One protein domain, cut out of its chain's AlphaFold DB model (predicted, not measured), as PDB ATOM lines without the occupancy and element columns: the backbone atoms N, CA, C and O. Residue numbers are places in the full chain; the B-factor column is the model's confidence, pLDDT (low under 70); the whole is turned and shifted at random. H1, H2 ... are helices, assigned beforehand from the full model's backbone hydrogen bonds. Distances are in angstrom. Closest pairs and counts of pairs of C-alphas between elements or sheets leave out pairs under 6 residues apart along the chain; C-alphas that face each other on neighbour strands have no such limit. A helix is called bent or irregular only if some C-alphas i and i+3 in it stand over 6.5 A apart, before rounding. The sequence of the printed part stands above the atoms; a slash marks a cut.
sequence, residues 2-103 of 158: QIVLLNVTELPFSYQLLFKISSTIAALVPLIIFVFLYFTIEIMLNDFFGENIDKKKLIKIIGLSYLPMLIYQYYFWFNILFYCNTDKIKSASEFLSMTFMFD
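This is residues 2 to 103 of the 158 residues of an uncharacterized protein of Prevotella baroniae F0067 (UniProt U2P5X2). This is a rod: long helix H1, bent partway, runs most of its length, and H2, then H3, fold back along it, with short H4 near the end where H1 begins. The printed part has 102 residues, with four named helices, H1 to H4 in order, and no named strand: all helix. It is only just extended, close to loose: radius of gyration of the C-alphas 19.6 A, spans 63 by 28 by 18 A.

Start at H1, residues 13 to 48, assigned as one helix by its hydrogen bonds but bent: C-alphas 27 and 30 are 7.0 A apart, between arms H1a, 13 to 27, and H1b, 30 to 48. H2, residues 55 to 65, touches H1b, residues 34 to 42 alone, closest C-alphas Tyr 38 and Ile 62, 7.0 A, at a steep tilt of 48 degrees, opposite ways. H3, residues 67 to 83, touches H1a, closest C-alphas Ala 27 and Trp 77, 5.4 A, at a shallow tilt of 18 degrees, opposite ways. H4, residues 92 to 96, touches no helix. Every O i to N i+4 pair is within hydrogen-bond range in H1a, H1b, H2 and H4; in H3, 12 of 13.

Find C-alpha 13 at (127.144, -44.152, 112.692), where H1a begins its 21.0 A; H1b spans 26.0 A, H2 15.4 A, H3 22.4 A. H4 ends at C-alpha 96, (119.054, -40.510, 92.181).

The C-alphas farthest apart, Asn 7 and Gly 50, are 63.0 A apart. The printed part has no cut and no long link. Look for pLDDT under 70 at residues 2 to 11, 75 and 85 to 92.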
ATOM      1  N   GLN A   2     122.408 -30.586 105.042       43.28
ATOM      2  CA  GLN A   2     123.205 -30.129 106.207       43.28
ATOM      3  C   GLN A   2     124.580 -30.835 106.275       43.28
ATOM      4  O   GLN A   2     125.543 -30.256 106.753       43.28
ATOM      5  N   ILE A   3     124.701 -32.047 105.716       49.75
ATOM      6  CA  ILE A   3     125.936 -32.857 105.731       49.75
ATOM      7  C   ILE A   3     127.026 -32.295 104.797       49.75
ATOM      8  O   ILE A   3     128.193 -32.265 105.172       49.75
ATOM      9  N   VAL A   4     126.646 -31.757 103.630       51.03
ATOM     10  CA  VAL A   4     127.578 -31.103 102.684       51.03
ATOM     11  C   VAL A   4     128.248 -29.867 103.302       51.03
ATOM     12  O   VAL A   4     129.415 -29.602 103.045       51.03
ATOM     13  N   LEU A   5     127.530 -29.140 104.166       50.81
ATOM     14  CA  LEU A   5     128.033 -27.949 104.864       50.81
ATOM     15  C   LEU A   5     129.057 -28.273 105.962       50.81
ATOM     16  O   LEU A   5     129.825 -27.399 106.348       50.81
ATOM     17  N   LEU A   6     129.074 -29.512 106.462       57.94
ATOM     18  CA  LEU A   6     129.928 -29.935 107.575       57.94
ATOM     19  C   LEU A   6     131.224 -30.625 107.127       57.94
ATOM     20  O   LEU A   6     132.011 -31.029 107.978       57.94
ATOM     21  N   ASN A   7     131.460 -30.750 105.814       54.38
ATOM     22  CA  ASN A   7     132.664 -31.354 105.228       54.38
ATOM     23  C   ASN A   7     133.021 -32.733 105.831       54.38
ATOM     24  O   ASN A   7     134.188 -33.120 105.894       54.38
ATOM     25  N   VAL A   8     132.011 -33.463 106.315       57.66
ATOM     26  CA  VAL A   8     132.203 -34.762 106.957       57.66
ATOM     27  C   VAL A   8     132.470 -35.778 105.857       57.66
ATOM     28  O   VAL A   8     131.656 -35.954 104.951       57.66
ATOM     29  N   THR A   9     133.633 -36.422 105.914       57.78
ATOM     30  CA  THR A   9     134.064 -37.411 104.917       57.78
ATOM     31  C   THR A   9     133.213 -38.677 104.940       57.78
ATOM     32  O   THR A   9     133.095 -39.324 103.902       57.78
ATOM     33  N   GLU A  10     132.590 -38.989 106.082       59.97
ATOM     34  CA  GLU A  10     131.754 -40.171 106.302       59.97
ATOM     35  C   GLU A  10     130.517 -39.824 107.144       59.97
ATOM     36  O   GLU A  10     130.570 -39.009 108.066       59.97
ATOM     37  N   LEU A  11     129.379 -40.448 106.840       66.69
ATOM     38  CA  LEU A  11     128.152 -40.283 107.622       66.69
ATOM     39  C   LEU A  11     128.345 -40.860 109.038       66.69
ATOM     40  O   LEU A  11     128.721 -42.027 109.148       66.69
ATOM     41  N   PRO A  12     128.038 -40.116 110.122       76.44
ATOM     42  CA  PRO A  12     128.155 -40.642 111.478       76.44
ATOM     43  C   PRO A  12     127.315 -41.909 111.665       76.44
ATOM     44  O   PRO A  12     126.196 -41.997 111.154       76.44
ATOM     45  N   PHE A  13     127.808 -42.861 112.461       76.44
ATOM     46  CA  PHE A  13     127.144 -44.152 112.692       76.44
ATOM     47  C   PHE A  13     125.664 -44.021 113.097       76.44
ATOM     48  O   PHE A  13     124.822 -44.790 112.638       76.44
ATOM     49  N   SER A  14     125.318 -43.015 113.906       78.81
ATOM     50  CA  SER A  14     123.932 -42.740 114.308       78.81
ATOM     51  C   SER A  14     123.011 -42.444 113.118       78.81
ATOM     52  O   SER A  14     121.880 -42.925 113.091       78.81
ATOM     53  N   TYR A  15     123.493 -41.715 112.109       74.81
ATOM     54  CA  TYR A  15     122.742 -41.448 110.880       74.81
ATOM     55  C   TYR A  15     122.606 -42.700 110.017       74.81
ATOM     56  O   TYR A  15     121.525 -42.954 109.490       74.81
ATOM     57  N   GLN A  16     123.662 -43.509 109.910       74.31
ATOM     58  CA  GLN A  16     123.601 -44.780 109.184       74.31
ATOM     59  C   GLN A  16     122.589 -45.744 109.824       74.31
ATOM     60  O   GLN A  16     121.807 -46.396 109.130       74.31
ATOM     61  N   LEU A  17     122.564 -45.802 111.159       81.38
ATOM     62  CA  LEU A  17     121.618 -46.613 111.916       81.38
ATOM     63  C   LEU A  17     120.175 -46.128 111.716       81.38
ATOM     64  O   LEU A  17     119.299 -46.934 111.404       81.38
ATOM     65  N   LEU A  18     119.932 -44.819 111.834       83.38
ATOM     66  CA  LEU A  18     118.619 -44.221 111.572       83.38
ATOM     67  C   LEU A  18     118.143 -44.491 110.141       83.38
ATOM     68  O   LEU A  18     116.985 -44.848 109.945       83.38
ATOM     69  N   PHE A  19     119.036 -44.381 109.155       79.50
ATOM     70  CA  PHE A  19     118.727 -44.665 107.756       79.50
ATOM     71  C   PHE A  19     118.286 -46.119 107.549       79.50
ATOM     72  O   PHE A  19     117.259 -46.368 106.916       79.50
ATOM     73  N   LYS A  20     119.007 -47.085 108.133       80.00
ATOM     74  CA  LYS A  20     118.652 -48.512 108.060       80.00
ATOM     75  C   LYS A  20     117.319 -48.812 108.744       80.00
ATOM     76  O   LYS A  20     116.493 -49.520 108.170       80.00
ATOM     77  N   ILE A  21     117.079 -48.252 109.931       85.56
ATOM     78  CA  ILE A  21     115.809 -48.423 110.653       85.56
ATOM     79  C   ILE A  21     114.655 -47.829 109.840       85.56
ATOM     80  O   ILE A  21     113.655 -48.506 109.612       85.56
ATOM     81  N   SER A  22     114.807 -46.597 109.351       83.50
ATOM     82  CA  SER A  22     113.786 -45.924 108.546       83.50
ATOM     83  C   SER A  22     113.473 -46.694 107.263       83.50
ATOM     84  O   SER A  22     112.301 -46.913 106.969       83.50
ATOM     85  N   SER A  23     114.497 -47.175 106.555       81.25
ATOM     86  CA  SER A  23     114.330 -47.974 105.335       81.25
ATOM     87  C   SER A  23     113.649 -49.318 105.618       81.25
ATOM     88  O   SER A  23     112.811 -49.765 104.840       81.25
ATOM     89  N   THR A  24     113.943 -49.939 106.764       84.19
ATOM     90  CA  THR A  24     113.289 -51.185 107.202       84.19
ATOM     91  C   THR A  24     111.811 -50.960 107.510       84.19
ATOM     92  O   THR A  24     110.963 -51.728 107.062       84.19
ATOM     93  N   ILE A  25     111.477 -49.887 108.231       85.44
ATOM     94  CA  ILE A  25     110.082 -49.511 108.501       85.44
ATOM     95  C   ILE A  25     109.355 -49.232 107.183       85.44
ATOM     96  O   ILE A  25     108.237 -49.703 106.981       85.44
ATOM     97  N   ALA A  26     109.998 -48.518 106.260       84.12
ATOM     98  CA  ALA A  26     109.419 -48.203 104.964       84.12
ATOM     99  C   ALA A  26     109.175 -49.456 104.099       84.12
ATOM    100  O   ALA A  26     108.154 -49.535 103.418       84.12
ATOM    101  N   ALA A  27     110.029 -50.481 104.203       82.62
ATOM    102  CA  ALA A  27     109.817 -51.782 103.563       82.62
ATOM    103  C   ALA A  27     108.573 -52.530 104.092       82.62
ATOM    104  O   ALA A  27     108.020 -53.373 103.387       82.62
ATOM    105  N   LEU A  28     108.100 -52.218 105.307       85.38
ATOM    106  CA  LEU A  28     106.887 -52.804 105.894       85.38
ATOM    107  C   LEU A  28     105.597 -52.063 105.509       85.38
ATOM    108  O   LEU A  28     104.512 -52.625 105.658       85.38
ATOM    109  N   VAL A  29     105.688 -50.836 104.985       85.56
ATOM    110  CA  VAL A  29     104.523 -50.018 104.595       85.56
ATOM    111  C   VAL A  29     103.559 -50.756 103.654       85.56
ATOM    112  O   VAL A  29     102.360 -50.746 103.941       85.56
ATOM    113  N   PRO A  30     104.020 -51.456 102.595       83.81
ATOM    114  CA  PRO A  30     103.126 -52.212 101.718       83.81
ATOM    115  C   PRO A  30     102.286 -53.254 102.476       83.81
ATOM    116  O   PRO A  30     101.097 -53.415 102.215       83.81
ATOM    117  N   LEU A  31     102.874 -53.930 103.466       85.62
ATOM    118  CA  LEU A  31     102.168 -54.934 104.261       85.62
ATOM    119  C   LEU A  31     101.100 -54.299 105.160       85.62
ATOM    120  O   LEU A  31      99.995 -54.826 105.270       85.62
ATOM    121  N   ILE A  32     101.399 -53.144 105.759       87.81
ATOM    122  CA  ILE A  32     100.435 -52.398 106.580       87.81
ATOM    123  C   ILE A  32      99.237 -51.962 105.732       87.81
ATOM    124  O   ILE A  32      98.093 -52.165 106.134       87.81
ATOM    125  N   ILE A  33      99.484 -51.407 104.544       87.94
ATOM    126  CA  ILE A  33      98.414 -50.971 103.642       87.94
ATOM    127  C   ILE A  33      97.598 -52.171 103.140       87.94
ATOM    128  O   ILE A  33      96.374 -52.084 103.085       87.94
ATOM    129  N   PHE A  34      98.234 -53.305 102.830       89.94
ATOM    130  CA  PHE A  34      97.525 -54.535 102.465       89.94
ATOM    131  C   PHE A  34      96.536 -54.966 103.558       89.94
ATOM    132  O   PHE A  34      95.363 -55.214 103.277       89.94
ATOM    133  N   VAL A  35      96.997 -55.018 104.812       91.00
ATOM    134  CA  VAL A  35      96.165 -55.390 105.966       91.00
ATOM    135  C   VAL A  35      95.028 -54.388 106.160       91.00
ATOM    136  O   VAL A  35      93.882 -54.786 106.366       91.00
ATOM    137  N   PHE A  36      95.324 -53.093 106.041       91.62
ATOM    138  CA  PHE A  36      94.324 -52.034 106.124       91.62
ATOM    139  C   PHE A  36      93.230 -52.188 105.055       91.62
ATOM    140  O   PHE A  36      92.045 -52.150 105.387       91.62
ATOM    141  N   LEU A  37      93.605 -52.416 103.792       90.12
ATOM    142  CA  LEU A  37      92.651 -52.616 102.698       90.12
ATOM    143  C   LEU A  37      91.806 -53.874 102.900       90.12
ATOM    144  O   LEU A  37      90.600 -53.831 102.669       90.12
ATOM    145  N   TYR A  38      92.414 -54.969 103.365       92.50
ATOM    146  CA  TYR A  38      91.698 -56.206 103.669       92.50
ATOM    147  C   TYR A  38      90.585 -55.975 104.687       92.50
ATOM    148  O   TYR A  38      89.428 -56.256 104.382       92.50
ATOM    149  N   PHE A  39      90.911 -55.403 105.848       92.38
ATOM    150  CA  PHE A  39      89.907 -55.156 106.881       92.38
ATOM    151  C   PHE A  39      88.859 -54.142 106.435       92.38
ATOM    152  O   PHE A  39      87.677 -54.339 106.691       92.38
ATOM    153  N   THR A  40      89.267 -53.088 105.725       92.69
ATOM    154  CA  THR A  40      88.328 -52.077 105.223       92.69
ATOM    155  C   THR A  40      87.294 -52.695 104.285       92.69
ATOM    156  O   THR A  40      86.099 -52.451 104.439       92.69
ATOM    157  N   ILE A  41      87.731 -53.528 103.334       91.06
ATOM    158  CA  ILE A  41      86.823 -54.176 102.383       91.06
ATOM    159  C   ILE A  41      85.986 -55.262 103.073       91.06
ATOM    160  O   ILE A  41      84.794 -55.357 102.795       91.06
ATOM    161  N   GLU A  42      86.575 -56.050 103.979       91.94
ATOM    162  CA  GLU A  42      85.856 -57.080 104.745       91.94
ATOM    163  C   GLU A  42      84.716 -56.460 105.566       91.94
ATOM    164  O   GLU A  42      83.582 -56.923 105.468       91.94
ATOM    165  N   ILE A  43      84.990 -55.383 106.309       90.31
ATOM    166  CA  ILE A  43      83.986 -54.658 107.101       90.31
ATOM    167  C   ILE A  43      82.915 -54.060 106.188       90.31
ATOM    168  O   ILE A  43      81.726 -54.200 106.450       90.31
ATOM    169  N   MET A  44      83.308 -53.414 105.088       92.56
ATOM    170  CA  MET A  44      82.346 -52.798 104.176       92.56
ATOM    171  C   MET A  44      81.394 -53.836 103.560       92.56
ATOM    172  O   MET A  44      80.186 -53.619 103.520       92.56
ATOM    173  N   LEU A  45      81.910 -54.972 103.092       89.75
ATOM    174  CA  LEU A  45      81.079 -56.005 102.473       89.75
ATOM    175  C   LEU A  45      80.203 -56.729 103.501       89.75
ATOM    176  O   LEU A  45      79.001 -56.857 103.277       89.75
ATOM    177  N   ASN A  46      80.769 -57.129 104.641       88.06
ATOM    178  CA  ASN A  46      80.040 -57.908 105.639       88.06
ATOM    179  C   ASN A  46      79.074 -57.044 106.466       88.06
ATOM    180  O   ASN A  46      77.910 -57.412 106.611       88.06
ATOM    181  N   ASP A  47      79.529 -55.901 106.987       87.25
ATOM    182  CA  ASP A  47      78.773 -55.134 107.986       87.25
ATOM    183  C   ASP A  47      77.839 -54.100 107.347       87.25
ATOM    184  O   ASP A  47      76.742 -53.871 107.855       87.25
ATOM    185  N   PHE A  48      78.242 -53.479 106.231       87.44
ATOM    186  CA  PHE A  48      77.412 -52.472 105.558       87.44
ATOM    187  C   PHE A  48      76.511 -53.069 104.479       87.44
ATOM    188  O   PHE A  48      75.346 -52.686 104.383       87.44
ATOM    189  N   PHE A  49      77.032 -53.990 103.665       89.19
ATOM    190  CA  PHE A  49      76.265 -54.595 102.571       89.19
ATOM    191  C   PHE A  49      75.629 -55.944 102.930       89.19
ATOM    192  O   PHE A  49      74.759 -56.408 102.196       89.19
ATOM    193  N   GLY A  50      76.008 -56.564 104.055       87.62
ATOM    194  CA  GLY A  50      75.486 -57.873 104.459       87.62
ATOM    195  C   GLY A  50      75.946 -59.027 103.561       87.62
ATOM    196  O   GLY A  50      75.368 -60.115 103.610       87.62
ATOM    197  N   GLU A  51      76.965 -58.810 102.727       86.56
ATOM    198  CA  GLU A  51      77.495 -59.801 101.797       86.56
ATOM    199  C   GLU A  51      78.738 -60.480 102.368       86.56
ATOM    200  O   GLU A  51      79.816 -59.894 102.441       86.56
ATOM    201  N   ASN A  52      78.603 -61.765 102.705       83.69
ATOM    202  CA  ASN A  52      79.721 -62.573 103.179       83.69
ATOM    203  C   ASN A  52      80.618 -63.005 102.015       83.69
ATOM    204  O   ASN A  52      80.359 -64.009 101.344       83.69
ATOM    205  N   ILE A  53      81.706 -62.268 101.793       83.50
ATOM    206  CA  ILE A  53      82.730 -62.660 100.824       83.50
ATOM    207  C   ILE A  53      83.663 -63.729 101.410       83.50
ATOM    208  O   ILE A  53      84.103 -63.654 102.557       83.50
ATOM    209  N   ASP A  54      84.017 -64.733 100.602       89.88
ATOM    210  CA  ASP A  54      85.035 -65.708 100.993       89.88
ATOM    211  C   ASP A  54      86.390 -65.017 101.239       89.88
ATOM    212  O   ASP A  54      86.942 -64.351 100.357       89.88
ATOM    213  N   LYS A  55      86.963 -65.228 102.430       88.88
ATOM    214  CA  LYS A  55      88.225 -64.598 102.857       88.88
ATOM    215  C   LYS A  55      89.379 -64.917 101.914       88.88
ATOM    216  O   LYS A  55      90.191 -64.045 101.612       88.88
ATOM    217  N   LYS A  56      89.451 -66.155 101.402       90.31
ATOM    218  CA  LYS A  56      90.511 -66.553 100.459       90.31
ATOM    219  C   LYS A  56      90.372 -65.809  99.135       90.31
ATOM    220  O   LYS A  56      91.381 -65.391  98.566       90.31
ATOM    221  N   LYS A  57      89.143 -65.629  98.646       88.00
ATOM    222  CA  LYS A  57      88.853 -64.829  97.452       88.00
ATOM    223  C   LYS A  57      89.245 -63.363  97.651       88.00
ATOM    224  O   LYS A  57      89.923 -62.815  96.786       88.00
ATOM    225  N   LEU A  58      88.901 -62.762  98.792       89.50
ATOM    226  CA  LEU A  58      89.251 -61.372  99.095       89.50
ATOM    227  C   LEU A  58      90.771 -61.160  99.164       89.50
ATOM    228  O   LEU A  58      91.298 -60.273  98.497       89.50
ATOM    229  N   ILE A  59      91.493 -62.030  99.880       90.62
ATOM    230  CA  ILE A  59      92.964 -61.997  99.959       90.62
ATOM    231  C   ILE A  59      93.597 -62.098  98.569       90.62
ATOM    232  O   ILE A  59      94.535 -61.362  98.273       90.62
ATOM    233  N   LYS A  60      93.085 -62.980  97.698       87.50
ATOM    234  CA  LYS A  60      93.584 -63.112  96.321       87.50
ATOM    235  C   LYS A  60      93.387 -61.835  95.508       87.50
ATOM    236  O   LYS A  60      94.317 -61.422  94.824       87.50
ATOM    237  N   ILE A  61      92.203 -61.225  95.583       85.62
ATOM    238  CA  ILE A  61      91.892 -59.988  94.851       85.62
ATOM    239  C   ILE A  61      92.823 -58.867  95.304       85.62
ATOM    240  O   ILE A  61      93.482 -58.246  94.474       85.62
ATOM    241  N   ILE A  62      92.916 -58.637  96.614       86.62
ATOM    242  CA  ILE A  62      93.763 -57.573  97.157       86.62
ATOM    243  C   ILE A  62      95.226 -57.860  96.831       86.62
ATOM    244  O   ILE A  62      95.916 -56.969  96.355       86.62
ATOM    245  N   GLY A  63      95.687 -59.102  97.006       84.31
ATOM    246  CA  GLY A  63      97.076 -59.491  96.761       84.31
ATOM    247  C   GLY A  63      97.514 -59.280  95.314       84.31
ATOM    248  O   GLY A  63      98.587 -58.731  95.085       84.31
ATOM    249  N   LEU A  64      96.674 -59.651  94.341       81.38
ATOM    250  CA  LEU A  64      96.953 -59.415  92.920       81.38
ATOM    251  C   LEU A  64      96.972 -57.922  92.582       81.38
ATOM    252  O   LEU A  64      97.890 -57.464  91.906       81.38
ATOM    253  N   SER A  65      96.014 -57.154  93.105       78.00
ATOM    254  CA  SER A  65      95.978 -55.695  92.941       78.00
ATOM    255  C   SER A  65      97.188 -54.999  93.573       78.00
ATOM    256  O   SER A  65      97.549 -53.898  93.168       78.00
ATOM    257  N   TYR A  66      97.833 -55.640  94.551       81.62
ATOM    258  CA  TYR A  66      98.993 -55.112  95.263       81.62
ATOM    259  C   TYR A  66     100.340 -55.421  94.593       81.62
ATOM    260  O   TYR A  66     101.357 -54.845  94.981       81.62
ATOM    261  N   LEU A  67     100.375 -56.298  93.583       77.62
ATOM    262  CA  LEU A  67     101.615 -56.715  92.921       77.62
ATOM    263  C   LEU A  67     102.460 -55.551  92.372       77.62
ATOM    264  O   LEU A  67     103.654 -55.549  92.658       77.62
ATOM    265  N   PRO A  68     101.914 -54.546  91.655       76.38
ATOM    266  CA  PRO A  68     102.721 -53.426  91.165       76.38
ATOM    267  C   PRO A  68     103.348 -52.631  92.310       76.38
ATOM    268  O   PRO A  68     104.525 -52.286  92.264       76.38
ATOM    269  N   MET A  69     102.578 -52.408  93.378       78.38
ATOM    270  CA  MET A  69     103.041 -51.674  94.553       78.38
ATOM    271  C   MET A  69     104.131 -52.444  95.303       78.38
ATOM    272  O   MET A  69     105.094 -51.838  95.765       78.38
ATOM    273  N   LEU A  70     104.041 -53.774  95.370       76.50
ATOM    274  CA  LEU A  70     105.106 -54.621  95.910       76.50
ATOM    275  C   LEU A  70     106.347 -54.609  95.012       76.50
ATOM    276  O   LEU A  70     107.453 -54.439  95.514       76.50
ATOM    277  N   ILE A  71     106.184 -54.736  93.695       74.31
ATOM    278  CA  ILE A  71     107.308 -54.700  92.754       74.31
ATOM    279  C   ILE A  71     108.025 -53.357  92.841       74.31
ATOM    280  O   ILE A  71     109.240 -53.342  92.901       74.31
ATOM    281  N   TYR A  72     107.312 -52.239  92.909       74.88
ATOM    282  CA  TYR A  72     107.949 -50.936  93.036       74.88
ATOM    283  C   TYR A  72     108.546 -50.728  94.432       74.88
ATOM    284  O   TYR A  72     109.746 -50.527  94.589       74.88
ATOM    285  N   GLN A  73     107.716 -50.803  95.472       75.75
ATOM    286  CA  GLN A  73     108.080 -50.333  96.803       75.75
ATOM    287  C   GLN A  73     108.950 -51.341  97.552       75.75
ATOM    288  O   GLN A  73     109.924 -50.955  98.194       75.75
ATOM    289  N   TYR A  74     108.648 -52.635  97.449       73.94
ATOM    290  CA  TYR A  74     109.459 -53.674  98.080       73.94
ATOM    291  C   TYR A  74     110.818 -53.766  97.380       73.94
ATOM    292  O   TYR A  74     111.847 -53.724  98.046       73.94
ATOM    293  N   TYR A  75     110.849 -53.789  96.045       69.38
ATOM    294  CA  TYR A  75     112.119 -53.813  95.320       69.38
ATOM    295  C   TYR A  75     112.961 -52.570  95.619       69.38
ATOM    296  O   TYR A  75     114.136 -52.718  95.942       69.38
ATOM    297  N   PHE A  76     112.375 -51.371  95.612       76.12
ATOM    298  CA  PHE A  76     113.077 -50.129  95.943       76.12
ATOM    299  C   PHE A  76     113.682 -50.150  97.356       76.12
ATOM    300  O   PHE A  76     114.888 -49.962  97.515       76.12
ATOM    301  N   TRP A  77     112.886 -50.443  98.392       77.19
ATOM    302  CA  TRP A  77     113.375 -50.409  99.777       77.19
ATOM    303  C   TRP A  77     114.388 -51.507 100.082       77.19
ATOM    304  O   TRP A  77     115.379 -51.248 100.763       77.19
ATOM    305  N   PHE A  78     114.194 -52.716  99.555       76.69
ATOM    306  CA  PHE A  78     115.182 -53.780  99.720       76.69
ATOM    307  C   PHE A  78     116.475 -53.483  98.967       76.69
ATOM    308  O   PHE A  78     117.555 -53.776  99.479       76.69
ATOM    309  N   ASN A  79     116.395 -52.842  97.801       75.06
ATOM    310  CA  ASN A  79     117.593 -52.416  97.096       75.06
ATOM    311  C   ASN A  79     118.361 -51.342  97.867       75.06
ATOM    312  O   ASN A  79     119.583 -51.423  97.964       75.06
ATOM    313  N   ILE A  80     117.660 -50.400  98.502       75.38
ATOM    314  CA  ILE A  80     118.288 -49.448  99.421       75.38
ATOM    315  C   ILE A  80     118.929 -50.172 100.608       75.38
ATOM    316  O   ILE A  80     120.051 -49.861 100.983       75.38
ATOM    317  N   LEU A  81     118.267 -51.155 101.209       77.38
ATOM    318  CA  LEU A  81     118.822 -51.854 102.370       77.38
ATOM    319  C   LEU A  81     120.082 -52.669 102.043       77.38
ATOM    320  O   LEU A  81     120.976 -52.755 102.887       77.38
ATOM    321  N   PHE A  82     120.155 -53.262 100.849       74.94
ATOM    322  CA  PHE A  82     121.230 -54.188 100.480       74.94
ATOM    323  C   PHE A  82     122.347 -53.580  99.628       74.94
ATOM    324  O   PHE A  82     123.502 -53.972  99.794       74.94
ATOM    325  N   TYR A  83     122.034 -52.646  98.727       72.06
ATOM    326  CA  TYR A  83     122.980 -52.137  97.724       72.06
ATOM    327  C   TYR A  83     123.367 -50.671  97.937       72.06
ATOM    328  O   TYR A  83     124.350 -50.202  97.361       72.06
ATOM    329  N   CYS A  84     122.653 -49.946  98.800       71.38
ATOM    330  CA  CYS A  84     123.008 -48.578  99.148       71.38
ATOM    331  C   CYS A  84     124.249 -48.567 100.043       71.38
ATOM    332  O   CYS A  84     124.185 -48.861 101.239       71.38
ATOM    333  N   ASN A  85     125.394 -48.190  99.473       68.62
ATOM    334  CA  ASN A  85     126.562 -47.867 100.275       68.62
ATOM    335  C   ASN A  85     126.421 -46.428 100.789       68.62
ATOM    336  O   ASN A  85     126.723 -45.469 100.074       68.62
ATOM    337  N   THR A  86     125.943 -46.290 102.027       64.88
ATOM    338  CA  THR A  86     125.683 -44.999 102.679       64.88
ATOM    339  C   THR A  86     126.906 -44.090 102.722       64.88
ATOM    340  O   THR A  86     126.747 -42.875 102.744       64.88
ATOM    341  N   ASP A  87     128.116 -44.644 102.658       60.31
ATOM    342  CA  ASP A  87     129.363 -43.875 102.709       60.31
ATOM    343  C   ASP A  87     129.642 -43.122 101.393       60.31
ATOM    344  O   ASP A  87     130.420 -42.167 101.360       60.31
ATOM    345  N   LYS A  88     128.985 -43.521 100.292       62.19
ATOM    346  CA  LYS A  88     129.148 -42.919  98.959       62.19
ATOM    347  C   LYS A  88     128.089 -41.872  98.608       62.19
ATOM    348  O   LYS A  88     128.267 -41.177  97.615       62.19
ATOM    349  N   ILE A  89     127.015 -41.738  99.390       66.38
ATOM    350  CA  ILE A  89     125.933 -40.784  99.106       66.38
ATOM    351  C   ILE A  89     126.183 -39.489  99.872       66.38
ATOM    352  O   ILE A  89     125.938 -39.397 101.075       66.38
ATOM    353  N   LYS A  90     126.639 -38.459  99.163       65.69
ATOM    354  CA  LYS A  90     126.898 -37.120  99.708       65.69
ATOM    355  C   LYS A  90     125.815 -36.122  99.301       65.69
ATOM    356  O   LYS A  90     125.658 -35.084  99.945       65.69
ATOM    357  N   SER A  91     125.029 -36.440  98.272       68.38
ATOM    358  CA  SER A  91     123.970 -35.584  97.735       68.38
ATOM    359  C   SER A  91     122.737 -36.366  97.267       68.38
ATOM    360  O   SER A  91     122.802 -37.558  96.973       68.38
ATOM    361  N   ALA A  92     121.597 -35.674  97.160       69.00
ATOM    362  CA  ALA A  92     120.372 -36.252  96.602       69.00
ATOM    363  C   ALA A  92     120.542 -36.651  95.126       69.00
ATOM    364  O   ALA A  92     119.995 -37.659  94.699       69.00
ATOM    365  N   SER A  93     121.342 -35.904  94.360       70.75
ATOM    366  CA  SER A  93     121.661 -36.236  92.968       70.75
ATOM    367  C   SER A  93     122.419 -37.555  92.839       70.75
ATOM    368  O   SER A  93     122.075 -38.354  91.979       70.75
ATOM    369  N   GLU A  94     123.395 -37.817  93.714       70.25
ATOM    370  CA  GLU A  94     124.138 -39.087  93.713       70.25
ATOM    371  C   GLU A  94     123.247 -40.277  94.079       70.25
ATOM    372  O   GLU A  94     123.423 -41.365  93.536       70.25
ATOM    373  N   PHE A  95     122.273 -40.065  94.969       74.44
ATOM    374  CA  PHE A  95     121.265 -41.073  95.286       74.44
ATOM    375  C   PHE A  95     120.364 -41.377  94.082       74.44
ATOM    376  O   PHE A  95     120.127 -42.541  93.777       74.44
ATOM    377  N   LEU A  96     119.900 -40.346  93.369       72.06
ATOM    378  CA  LEU A  96     119.054 -40.510  92.181       72.06
ATOM    379  C   LEU A  96     119.789 -41.188  91.013       72.06
ATOM    380  O   LEU A  96     119.158 -41.885  90.228       72.06
ATOM    381  N   SER A  97     121.109 -41.013  90.913       73.31
ATOM    382  CA  SER A  97     121.955 -41.658  89.900       73.31
ATOM    383  C   SER A  97     122.519 -43.020  90.324       73.31
ATOM    384  O   SER A  97     123.363 -43.573  89.618       73.31
ATOM    385  N   MET A  98     122.137 -43.538  91.493       75.94
ATOM    386  CA  MET A  98     122.629 -44.825  91.973       75.94
ATOM    387  C   MET A  98     122.057 -45.962  91.122       75.94
ATOM    388  O   MET A  98     120.872 -45.982  90.795       75.94
ATOM    389  N   THR A  99     122.913 -46.921  90.789       76.31
ATOM    390  CA  THR A  99     122.512 -48.174  90.155       76.31
ATOM    391  C   THR A  99     122.206 -49.213  91.224       76.31
ATOM    392  O   THR A  99     122.971 -49.407  92.172       76.31
ATOM    393  N   PHE A 100     121.075 -49.877  91.066       74.62
ATOM    394  CA  PHE A 100     120.562 -50.909  91.949       74.62
ATOM    395  C   PHE A 100     120.849 -52.297  91.354       74.62
ATOM    396  O   PHE A 100     121.654 -52.442  90.431       74.62
ATOM    397  N   MET A 101     120.235 -53.347  91.900       73.88
ATOM    398  CA  MET A 101     120.374 -54.705  91.375       73.88
ATOM    399  C   MET A 101     120.071 -54.744  89.861       73.88
ATOM    400  O   MET A 101     119.107 -54.139  89.401       73.88
ATOM    401  N   PHE A 102     120.903 -55.468  89.103       77.94
ATOM    402  CA  PHE A 102     120.875 -55.529  87.630       77.94
ATOM    403  C   PHE A 102     121.169 -54.204  86.904       77.94
ATOM    404  O   PHE A 102     120.704 -54.015  85.785       77.94
ATOM    405  N   ASP A 103     121.931 -53.301  87.527       79.56
ATOM    406  CA  ASP A 103     122.312 -51.993  86.969       79.56
ATOM    407  C   ASP A 103     121.122 -51.061  86.669       79.56
ATOM    408  O   ASP A 103     121.258 -50.071  85.951       79.56
TER     409      ASP A 103